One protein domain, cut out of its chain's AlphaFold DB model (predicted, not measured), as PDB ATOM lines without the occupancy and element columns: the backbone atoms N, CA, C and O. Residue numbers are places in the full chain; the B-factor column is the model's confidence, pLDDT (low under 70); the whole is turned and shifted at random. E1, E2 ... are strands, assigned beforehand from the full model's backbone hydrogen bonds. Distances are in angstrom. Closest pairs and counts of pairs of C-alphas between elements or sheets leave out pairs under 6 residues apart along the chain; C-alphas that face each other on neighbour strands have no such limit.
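Overview. This is residues 2 to 73 of the 595 residues of an uncharacterized protein of candidate division WS6 bacterium GW2011_GWF1_35_23 (UniProt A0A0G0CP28). With little regular structure, the domain is a slender two-stranded ribbon, the hairpin of E1 and E2, running along the longest axis between two long loops. Residues 2 to 31 run out and back along one side of it; residues 40 to 64, which join the strands, fold back along the other. The 72 printed residues hold no named helix and two named strands, E1 then E2, antiparallel; the class is all strand, with 16 residues in named elements. The whole is only just loose, close to compact, with a radius of gyration of the C-alphas of 13.5 A, and spans 36 by 24 by 19 A.

Along the chain. E1, residues 32 to 39, is 22.6 A long and begins at C-alpha 32 (-25.234, -33.063, 19.538). E2, residues 65 to 72, is 22.0 A long and ends at C-alpha 72 (-24.229, -38.262, 19.037).

Arrangement. E1 and E2 are antiparallel neighbours, their directions 158 degrees apart. C-alphas 33 and 71 face each other at 4.4 A. N 34 and O 70 are within hydrogen-bond range at 2.8 A.

Size, cuts and confidence. The C-alphas farthest apart, of Ala 44 and Asp 73, are 38.7 A apart. The printed part has no cut. The link from E1 to E2 is long, 25 residues. Residues 2 and 55 have pLDDT under 70.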
ATOM      1  N   GLY A   2     -21.095 -26.758   8.550       66.94
ATOM      2  CA  GLY A   2     -20.409 -27.338   9.706       66.94
ATOM      3  C   GLY A   2     -19.003 -27.793   9.312       66.94
ATOM      4  O   GLY A   2     -18.734 -28.004   8.125       66.94
ATOM      5  N   ALA A   3     -18.099 -27.896  10.282       82.00
ATOM      6  CA  ALA A   3     -16.796 -28.503  10.048       82.00
ATOM      7  C   ALA A   3     -16.975 -30.007   9.792       82.00
ATOM      8  O   ALA A   3     -17.753 -30.663  10.482       82.00
ATOM      9  N   THR A   4     -16.271 -30.563   8.804       87.38
ATOM     10  CA  THR A   4     -16.207 -32.019   8.637       87.38
ATOM     11  C   THR A   4     -15.430 -32.603   9.812       87.38
ATOM     12  O   THR A   4     -14.244 -32.314   9.954       87.38
ATOM     13  N   VAL A   5     -16.094 -33.415  10.633       90.00
ATOM     14  CA  VAL A   5     -15.488 -34.035  11.824       90.00
ATOM     15  C   VAL A   5     -14.958 -35.445  11.562       90.00
ATOM     16  O   VAL A   5     -14.010 -35.873  12.210       90.00
ATOM     17  N   ALA A   6     -15.525 -36.156  10.583       90.44
ATOM     18  CA  ALA A   6     -15.147 -37.521  10.240       90.44
ATOM     19  C   ALA A   6     -15.544 -37.871   8.796       90.44
ATOM     20  O   ALA A   6     -16.331 -37.171   8.155       90.44
ATOM     21  N   GLY A   7     -14.993 -38.972   8.290       89.00
ATOM     22  CA  GLY A   7     -15.354 -39.567   7.007       89.00
ATOM     23  C   GLY A   7     -14.131 -40.031   6.215       89.00
ATOM     24  O   GLY A   7     -13.024 -39.535   6.420       89.00
ATOM     25  N   PRO A   8     -14.306 -40.953   5.257       87.62
ATOM     26  CA  PRO A   8     -13.202 -41.470   4.450       87.62
ATOM     27  C   PRO A   8     -12.733 -40.482   3.362       87.62
ATOM     28  O   PRO A   8     -11.851 -40.809   2.567       87.62
ATOM     29  N   GLY A   9     -13.336 -39.290   3.293       86.38
ATOM     30  CA  GLY A   9     -13.138 -38.337   2.206       86.38
ATOM     31  C   GLY A   9     -13.638 -38.874   0.861       86.38
ATOM     32  O   GLY A   9     -14.544 -39.703   0.792       86.38
ATOM     33  N   THR A  10     -13.045 -38.388  -0.231       86.19
ATOM     34  CA  THR A  10     -13.372 -38.842  -1.589       86.19
ATOM     35  C   THR A  10     -12.768 -40.219  -1.856       86.19
ATOM     36  O   THR A  10     -11.547 -40.367  -1.898       86.19
ATOM     37  N   ILE A  11     -13.615 -41.213  -2.126       85.38
ATOM     38  CA  ILE A  11     -13.190 -42.560  -2.528       85.38
ATOM     39  C   ILE A  11     -13.460 -42.756  -4.026       85.38
ATOM     40  O   ILE A  11     -14.591 -42.610  -4.483       85.38
ATOM     41  N   PHE A  12     -12.441 -43.145  -4.796       83.69
ATOM     42  CA  PHE A  12     -12.592 -43.440  -6.227       83.69
ATOM     43  C   PHE A  12     -13.050 -44.891  -6.472       83.69
ATOM     44  O   PHE A  12     -12.513 -45.828  -5.878       83.69
ATOM     45  N   ASN A  13     -14.010 -45.092  -7.386       82.00
ATOM     46  CA  ASN A  13     -14.465 -46.409  -7.852       82.00
ATOM     47  C   ASN A  13     -14.598 -46.434  -9.388       82.00
ATOM     48  O   ASN A  13     -15.043 -45.462  -9.989       82.00
ATOM     49  N   ASN A  14     -14.237 -47.559 -10.014       77.38
ATOM     50  CA  ASN A  14     -14.306 -47.762 -11.468       77.38
ATOM     51  C   ASN A  14     -15.458 -48.688 -11.919       77.38
ATOM     52  O   ASN A  14     -15.618 -48.890 -13.121       77.38
ATOM     53  N   GLY A  15     -16.228 -49.270 -10.991       71.69
ATOM     54  CA  GLY A  15     -17.363 -50.163 -11.281       71.69
ATOM     55  C   GLY A  15     -18.740 -49.483 -11.167       71.69
ATOM     56  O   GLY A  15     -18.827 -48.406 -10.579       71.69
ATOM     57  N   PRO A  16     -19.821 -50.102 -11.686       71.12
ATOM     58  CA  PRO A  16     -21.157 -49.490 -11.726       71.12
ATOM     59  C   PRO A  16     -21.846 -49.400 -10.355       71.12
ATOM     60  O   PRO A  16     -22.770 -48.613 -10.197       71.12
ATOM     61  N   ILE A  17     -21.407 -50.193  -9.369       73.38
ATOM     62  CA  ILE A  17     -21.912 -50.203  -7.988       73.38
ATOM     63  C   ILE A  17     -20.707 -50.253  -7.037       73.38
ATOM     64  O   ILE A  17     -19.690 -50.887  -7.337       73.38
ATOM     65  N   SER A  18     -20.803 -49.568  -5.896       75.75
ATOM     66  CA  SER A  18     -19.852 -49.661  -4.785       75.75
ATOM     67  C   SER A  18     -20.611 -49.781  -3.475       75.75
ATOM     68  O   SER A  18     -21.519 -48.995  -3.236       75.75
ATOM     69  N   THR A  19     -20.180 -50.686  -2.605       81.25
ATOM     70  CA  THR A  19     -20.546 -50.663  -1.186       81.25
ATOM     71  C   THR A  19     -19.322 -50.207  -0.408       81.25
ATOM     72  O   THR A  19     -18.220 -50.730  -0.613       81.25
ATOM     73  N   LYS A  20     -19.492 -49.196   0.444       82.62
ATOM     74  CA  LYS A  20     -18.434 -48.653   1.297       82.62
ATOM     75  C   LYS A  20     -18.942 -48.561   2.724       82.62
ATOM     76  O   LYS A  20     -20.098 -48.229   2.948       82.62
ATOM     77  N   THR A  21     -18.045 -48.838   3.657       85.00
ATOM     78  CA  THR A  21     -18.298 -48.744   5.090       85.00
ATOM     79  C   THR A  21     -17.264 -47.804   5.677       85.00
ATOM     80  O   THR A  21     -16.087 -47.862   5.311       85.00
ATOM     81  N   PHE A  22     -17.712 -46.931   6.568       88.12
ATOM     82  CA  PHE A  22     -16.860 -46.083   7.380       88.12
ATOM     83  C   PHE A  22     -17.217 -46.343   8.838       88.12
ATOM     84  O   PHE A  22     -18.378 -46.210   9.214       88.12
ATOM     85  N   ASN A  23     -16.225 -46.737   9.632       89.94
ATOM     86  CA  ASN A  23     -16.393 -46.859  11.072       89.94
ATOM     87  C   ASN A  23     -16.145 -45.478  11.668       89.94
ATOM     88  O   ASN A  23     -15.020 -44.978  11.616       89.94
ATOM     89  N   TRP A  24     -17.203 -44.861  12.174       91.50
ATOM     90  CA  TRP A  24     -17.119 -43.578  12.845       91.50
ATOM     91  C   TRP A  24     -17.001 -43.802  14.350       91.50
ATOM     92  O   TRP A  24     -17.894 -44.384  14.954       91.50
ATOM     93  N   ASP A  25     -15.887 -43.361  14.928       90.62
ATOM     94  CA  ASP A  25     -15.714 -43.290  16.377       90.62
ATOM     95  C   ASP A  25     -16.338 -41.984  16.891       90.62
ATOM     96  O   ASP A  25     -15.790 -40.897  16.677       90.62
ATOM     97  N   THR A  26     -17.524 -42.090  17.492       91.50
ATOM     98  CA  THR A  26     -18.304 -40.950  17.995       91.50
ATOM     99  C   THR A  26     -17.769 -40.401  19.314       91.50
ATOM    100  O   THR A  26     -18.036 -39.246  19.626       91.50
ATOM    101  N   THR A  27     -16.923 -41.157  20.023       89.00
ATOM    102  CA  THR A  27     -16.328 -40.736  21.307       89.00
ATOM    103  C   THR A  27     -15.320 -39.591  21.160       89.00
ATOM    104  O   THR A  27     -14.871 -38.994  22.136       89.00
ATOM    105  N   LEU A  28     -14.935 -39.283  19.917       90.56
ATOM    106  CA  LEU A  28     -13.957 -38.251  19.576       90.56
ATOM    107  C   LEU A  28     -14.598 -36.915  19.183       90.56
ATOM    108  O   LEU A  28     -13.873 -35.975  18.839       90.56
ATOM    109  N   VAL A  29     -15.929 -36.821  19.183       90.88
ATOM    110  CA  VAL A  29     -16.662 -35.596  18.846       90.88
ATOM    111  C   VAL A  29     -17.593 -35.201  19.998       90.88
ATOM    112  O   VAL A  29     -18.052 -36.085  20.711       90.88
ATOM    113  N   PRO A  30     -17.869 -33.899  20.209       90.69
ATOM    114  CA  PRO A  30     -18.832 -33.470  21.220       90.69
ATOM    115  C   PRO A  30     -20.245 -33.969  20.925       90.69
ATOM    116  O   PRO A  30     -20.594 -34.198  19.765       90.69
ATOM    117  N   ASP A  31     -21.077 -34.019  21.950       90.88
ATOM    118  CA  ASP A  31     -22.470 -34.417  21.804       90.88
ATOM    119  C   ASP A  31     -23.279 -33.387  21.006       90.88
ATOM    120  O   ASP A  31     -22.948 -32.194  20.940       90.88
ATOM    121  N   GLY A  32     -24.325 -33.871  20.342       88.19
ATOM    122  CA  GLY A  32     -25.234 -33.063  19.538       88.19
ATOM    123  C   GLY A  32     -25.603 -33.683  18.194       88.19
ATOM    124  O   GLY A  32     -25.304 -34.836  17.888       88.19
ATOM    125  N   GLU A  33     -26.290 -32.899  17.367       88.12
ATOM    126  CA  GLU A  33     -26.766 -33.342  16.057       88.12
ATOM    127  C   GLU A  33     -25.676 -33.243  14.979       88.12
ATOM    128  O   GLU A  33     -25.068 -32.192  14.748       88.12
ATOM    129  N   TYR A  34     -25.490 -34.337  14.249       88.69
ATOM    130  CA  TYR A  34     -24.579 -34.465  13.122       88.69
ATOM    131  C   TYR A  34     -25.339 -34.847  11.861       88.69
ATOM    132  O   TYR A  34     -26.333 -35.564  11.895       88.69
ATOM    133  N   ILE A  35     -24.827 -34.397  10.717       88.56
ATOM    134  CA  ILE A  35     -25.355 -34.781   9.409       88.56
ATOM    135  C   ILE A  35     -24.323 -35.663   8.719       88.56
ATOM    136  O   ILE A  35     -23.207 -35.218   8.430       88.56
ATOM    137  N   ILE A  36     -24.705 -36.897   8.408       89.00
ATOM    138  CA  ILE A  36     -23.924 -37.771   7.539       89.00
ATOM    139  C   ILE A  36     -24.362 -37.490   6.111       89.00
ATOM    140  O   ILE A  36     -25.537 -37.595   5.782       89.00
ATOM    141  N   LYS A  37     -23.397 -37.130   5.263       86.88
ATOM    142  CA  LYS A  37     -23.625 -36.843   3.849       86.88
ATOM    143  C   LYS A  37     -22.989 -37.916   2.978       86.88
ATOM    144  O   LYS A  37     -21.768 -38.085   3.002       86.88
ATOM    145  N   LEU A  38     -23.794 -38.544   2.131       87.19
ATOM    146  CA  LEU A  38     -23.329 -39.370   1.025       87.19
ATOM    147  C   LEU A  38     -23.381 -38.544  -0.265       87.19
ATOM    148  O   LEU A  38     -24.384 -37.917  -0.564       87.19
ATOM    149  N   GLU A  39     -22.290 -38.499  -1.032       87.62
ATOM    150  CA  GLU A  39     -22.239 -37.783  -2.314       87.62
ATOM    151  C   GLU A  39     -21.529 -38.642  -3.364       87.62
ATOM    152  O   GLU A  39     -20.329 -38.906  -3.266       87.62
ATOM    153  N   ALA A  40     -22.264 -39.049  -4.395       86.69
ATOM    154  CA  ALA A  40     -21.746 -39.694  -5.588       86.69
ATOM    155  C   ALA A  40     -21.544 -38.665  -6.711       86.69
ATOM    156  O   ALA A  40     -22.369 -37.773  -6.932       86.69
ATOM    157  N   ARG A  41     -20.428 -38.804  -7.434       86.12
ATOM    158  CA  ARG A  41     -20.083 -37.986  -8.602       86.12
ATOM    159  C   ARG A  41     -19.661 -38.861  -9.768       86.12
ATOM    160  O   ARG A  41     -19.007 -39.885  -9.568       86.12
ATOM    161  N   ASP A  42     -19.981 -38.434 -10.985       85.25
ATOM    162  CA  ASP A  42     -19.416 -39.055 -12.185       85.25
ATOM    163  C   ASP A  42     -17.940 -38.646 -12.403       85.25
ATOM    164  O   ASP A  42     -17.376 -37.824 -11.677       85.25
ATOM    165  N   LYS A  43     -17.290 -39.206 -13.435       84.19
ATOM    166  CA  LYS A  43     -15.892 -38.869 -13.780       84.19
ATOM    167  C   LYS A  43     -15.689 -37.404 -14.188       84.19
ATOM    168  O   LYS A  43     -14.558 -36.930 -14.144       84.19
ATOM    169  N   ALA A  44     -16.748 -36.712 -14.603       87.44
ATOM    170  CA  ALA A  44     -16.727 -35.285 -14.910       87.44
ATOM    171  C   ALA A  44     -17.009 -34.415 -13.665       87.44
ATOM    172  O   ALA A  44     -16.953 -33.191 -13.750       87.44
ATOM    173  N   GLY A  45     -17.259 -35.032 -12.503       84.38
ATOM    174  CA  GLY A  45     -17.538 -34.361 -11.237       84.38
ATOM    175  C   GLY A  45     -19.001 -33.947 -11.053       84.38
ATOM    176  O   GLY A  45     -19.299 -33.255 -10.073       84.38
ATOM    177  N   ASN A  46     -19.902 -34.355 -11.954       85.88
ATOM    178  CA  ASN A  46     -21.321 -34.011 -11.896       85.88
ATOM    179  C   ASN A  46     -22.017 -34.736 -10.738       85.88
ATOM    180  O   ASN A  46     -21.709 -35.894 -10.461       85.88
ATOM    181  N   LYS A  47     -22.974 -34.053 -10.101       86.50
ATOM    182  CA  LYS A  47     -23.868 -34.576  -9.057       86.50
ATOM    183  C   LYS A  47     -25.271 -33.992  -9.209       86.50
ATOM    184  O   LYS A  47     -25.421 -32.908  -9.778       86.50
ATOM    185  N   LEU A  48     -26.268 -34.664  -8.650       83.25
ATOM    186  CA  LEU A  48     -27.659 -34.226  -8.609       83.25
ATOM    187  C   LEU A  48     -28.252 -34.605  -7.244       83.25
ATOM    188  O   LEU A  48     -28.038 -35.728  -6.839       83.25
ATOM    189  N   PRO A  49     -28.982 -33.745  -6.528       77.69
ATOM    190  CA  PRO A  49     -29.053 -32.303  -6.698       77.69
ATOM    191  C   PRO A  49     -27.729 -31.619  -6.309       77.69
ATOM    192  O   PRO A  49     -26.914 -32.121  -5.537       77.69
ATOM    193  N   ASN A  50     -27.501 -30.411  -6.827       75.69
ATOM    194  CA  ASN A  50     -26.417 -29.549  -6.351       75.69
ATOM    195  C   ASN A  50     -26.948 -28.586  -5.277       75.69
ATOM    196  O   ASN A  50     -27.036 -27.382  -5.510       75.69
ATOM    197  N   GLN A  51     -27.365 -29.134  -4.134       73.06
ATOM    198  CA  GLN A  51     -27.984 -28.384  -3.036       73.06
ATOM    199  C   GLN A  51     -27.139 -28.413  -1.752       73.06
ATOM    200  O   GLN A  51     -26.181 -29.184  -1.621       73.06
ATOM    201  N   MET A  52     -27.460 -27.493  -0.837       74.44
ATOM    202  CA  MET A  52     -26.910 -27.450   0.522       74.44
ATOM    203  C   MET A  52     -27.503 -28.587   1.371       74.44
ATOM    204  O   MET A  52     -28.603 -29.028   1.057       74.44
ATOM    205  N   PRO A  53     -26.816 -29.034   2.441       70.19
ATOM    206  CA  PRO A  53     -27.367 -30.018   3.370       70.19
ATOM    207  C   PRO A  53     -28.730 -29.609   3.925       70.19
ATOM    208  O   PRO A  53     -28.921 -28.447   4.291       70.19
ATOM    209  N   VAL A  54     -29.630 -30.582   4.023       73.94
ATOM    210  CA  VAL A  54     -30.935 -30.466   4.676       73.94
ATOM    211  C   VAL A  54     -30.992 -31.439   5.854       73.94
ATOM    212  O   VAL A  54     -30.300 -32.450   5.858       73.94
ATOM    213  N   VAL A  55     -31.776 -31.103   6.881       67.81
ATOM    214  CA  VAL A  55     -31.911 -31.920   8.109       67.81
ATOM    215  C   VAL A  55     -32.696 -33.210   7.836       67.81
ATOM    216  O   VAL A  55     -32.476 -34.235   8.475       67.81
ATOM    217  N   THR A  56     -33.604 -33.159   6.866       71.31
ATOM    218  CA  THR A  56     -34.353 -34.304   6.345       71.31
ATOM    219  C   THR A  56     -34.294 -34.236   4.828       71.31
ATOM    220  O   THR A  56     -34.853 -33.309   4.235       71.31
ATOM    221  N   ASP A  57     -33.567 -35.163   4.206       75.69
ATOM    222  CA  ASP A  57     -33.536 -35.277   2.752       75.69
ATOM    223  C   ASP A  57     -34.664 -36.208   2.287       75.69
ATOM    224  O   ASP A  57     -34.738 -37.355   2.735       75.69
ATOM    225  N   PRO A  58     -35.629 -35.734   1.482       76.56
ATOM    226  CA  PRO A  58     -36.630 -36.619   0.909       76.56
ATOM    227  C   PRO A  58     -35.980 -37.539  -0.128       76.56
ATOM    228  O   PRO A  58     -35.324 -37.061  -1.041       76.56
ATOM    229  N   GLU A  59     -36.256 -38.839  -0.044       77.88
ATOM    230  CA  GLU A  59     -35.811 -39.837  -1.027       77.88
ATOM    231  C   GLU A  59     -36.326 -39.495  -2.440       77.88
ATOM    232  O   GLU A  59     -37.516 -39.675  -2.743       77.88
ATOM    233  N   VAL A  60     -35.451 -38.999  -3.327       79.62
ATOM    234  CA  VAL A  60     -35.801 -38.662  -4.713       79.62
ATOM    235  C   VAL A  60     -35.112 -39.618  -5.678       79.62
ATOM    236  O   VAL A  60     -33.907 -39.591  -5.890       79.62
ATOM    237  N   LEU A  61     -35.905 -40.421  -6.390       75.75
ATOM    238  CA  LEU A  61     -35.374 -41.368  -7.371       75.75
ATOM    239  C   LEU A  61     -34.455 -40.681  -8.407       75.75
ATOM    240  O   LEU A  61     -34.921 -39.914  -9.252       75.75
ATOM    241  N   GLY A  62     -33.166 -41.032  -8.383       73.12
ATOM    242  CA  GLY A  62     -32.153 -40.533  -9.318       73.12
ATOM    243  C   GLY A  62     -31.283 -39.390  -8.786       73.12
ATOM    244  O   GLY A  62     -30.472 -38.864  -9.555       73.12
ATOM    245  N   ASP A  63     -31.423 -39.011  -7.515       85.50
ATOM    246  CA  ASP A  63     -30.398 -38.244  -6.816       85.50
ATOM    247  C   ASP A  63     -29.099 -39.059  -6.628       85.50
ATOM    248  O   ASP A  63     -28.984 -40.263  -6.860       85.50
ATOM    249  N   SER A  64     -28.040 -38.321  -6.343       87.19
ATOM    250  CA  SER A  64     -26.667 -38.765  -6.170       87.19
ATOM    251  C   SER A  64     -26.072 -38.152  -4.904       87.19
ATOM    252  O   SER A  64     -24.853 -38.183  -4.725       87.19
ATOM    253  N   VAL A  65     -26.899 -37.535  -4.060       87.25
ATOM    254  CA  VAL A  65     -26.518 -36.959  -2.775       87.25
ATOM    255  C   VAL A  65     -27.643 -37.240  -1.794       87.25
ATOM    256  O   VAL A  65     -28.784 -37.016  -2.169       87.25
ATOM    257  N   ASP A  66     -27.294 -37.706  -0.600       86.56
ATOM    258  CA  ASP A  66     -28.228 -38.069   0.469       86.56
ATOM    259  C   ASP A  66     -27.668 -37.600   1.828       86.56
ATOM    260  O   ASP A  66     -26.442 -37.499   2.010       86.56
ATOM    261  N   TRP A  67     -28.557 -37.262   2.763       86.00
ATOM    262  CA  TRP A  67     -28.240 -36.734   4.086       86.00
ATOM    263  C   TRP A  67     -29.137 -37.360   5.144       86.00
ATOM    264  O   TRP A  67     -30.359 -37.239   5.101       86.00
ATOM    265  N   ILE A  68     -28.508 -37.901   6.182       87.25
ATOM    266  CA  ILE A  68     -29.202 -38.337   7.392       87.25
ATOM    267  C   ILE A  68     -28.719 -37.519   8.583       87.25
ATOM    268  O   ILE A  68     -27.528 -37.217   8.697       87.25
ATOM    269  N   THR A  69     -29.647 -37.175   9.470       86.12
ATOM    270  CA  THR A  69     -29.324 -36.571  10.764       86.12
ATOM    271  C   THR A  69     -29.210 -37.672  11.809       86.12
ATOM    272  O   THR A  69     -30.050 -38.569  11.867       86.12
ATOM    273  N   VAL A  70     -28.157 -37.612  12.613       87.56
ATOM    274  CA  VAL A  70     -27.882 -38.527  13.721       87.56
ATOM    275  C   VAL A  70     -27.501 -37.706  14.943       87.56
ATOM    276  O   VAL A  70     -26.760 -36.733  14.820       87.56
ATOM    277  N   THR A  71     -27.989 -38.087  16.115       87.69
ATOM    278  CA  THR A  71     -27.556 -37.482  17.378       87.69
ATOM    279  C   THR A  71     -26.417 -38.318  17.933       87.69
ATOM    280  O   THR A  71     -26.541 -39.538  18.030       87.69
ATOM    281  N   VAL A  72     -25.300 -37.668  18.240       90.81
ATOM    282  CA  VAL A  72     -24.229 -38.262  19.037       90.81
ATOM    283  C   VAL A  72     -24.469 -37.871  20.482       90.81
ATOM    284  O   VAL A  72     -24.647 -36.690  20.774       90.81
ATOM    285  N   ASP A  73     -24.474 -38.879  21.335       93.56
ATOM    286  CA  ASP A  73     -24.635 -38.777  22.776       93.56
ATOM    287  C   ASP A  73     -23.612 -39.727  23.407       93.56
ATOM    288  O   ASP A  73     -23.682 -40.942  23.199       93.56
TER     289      ASP A  73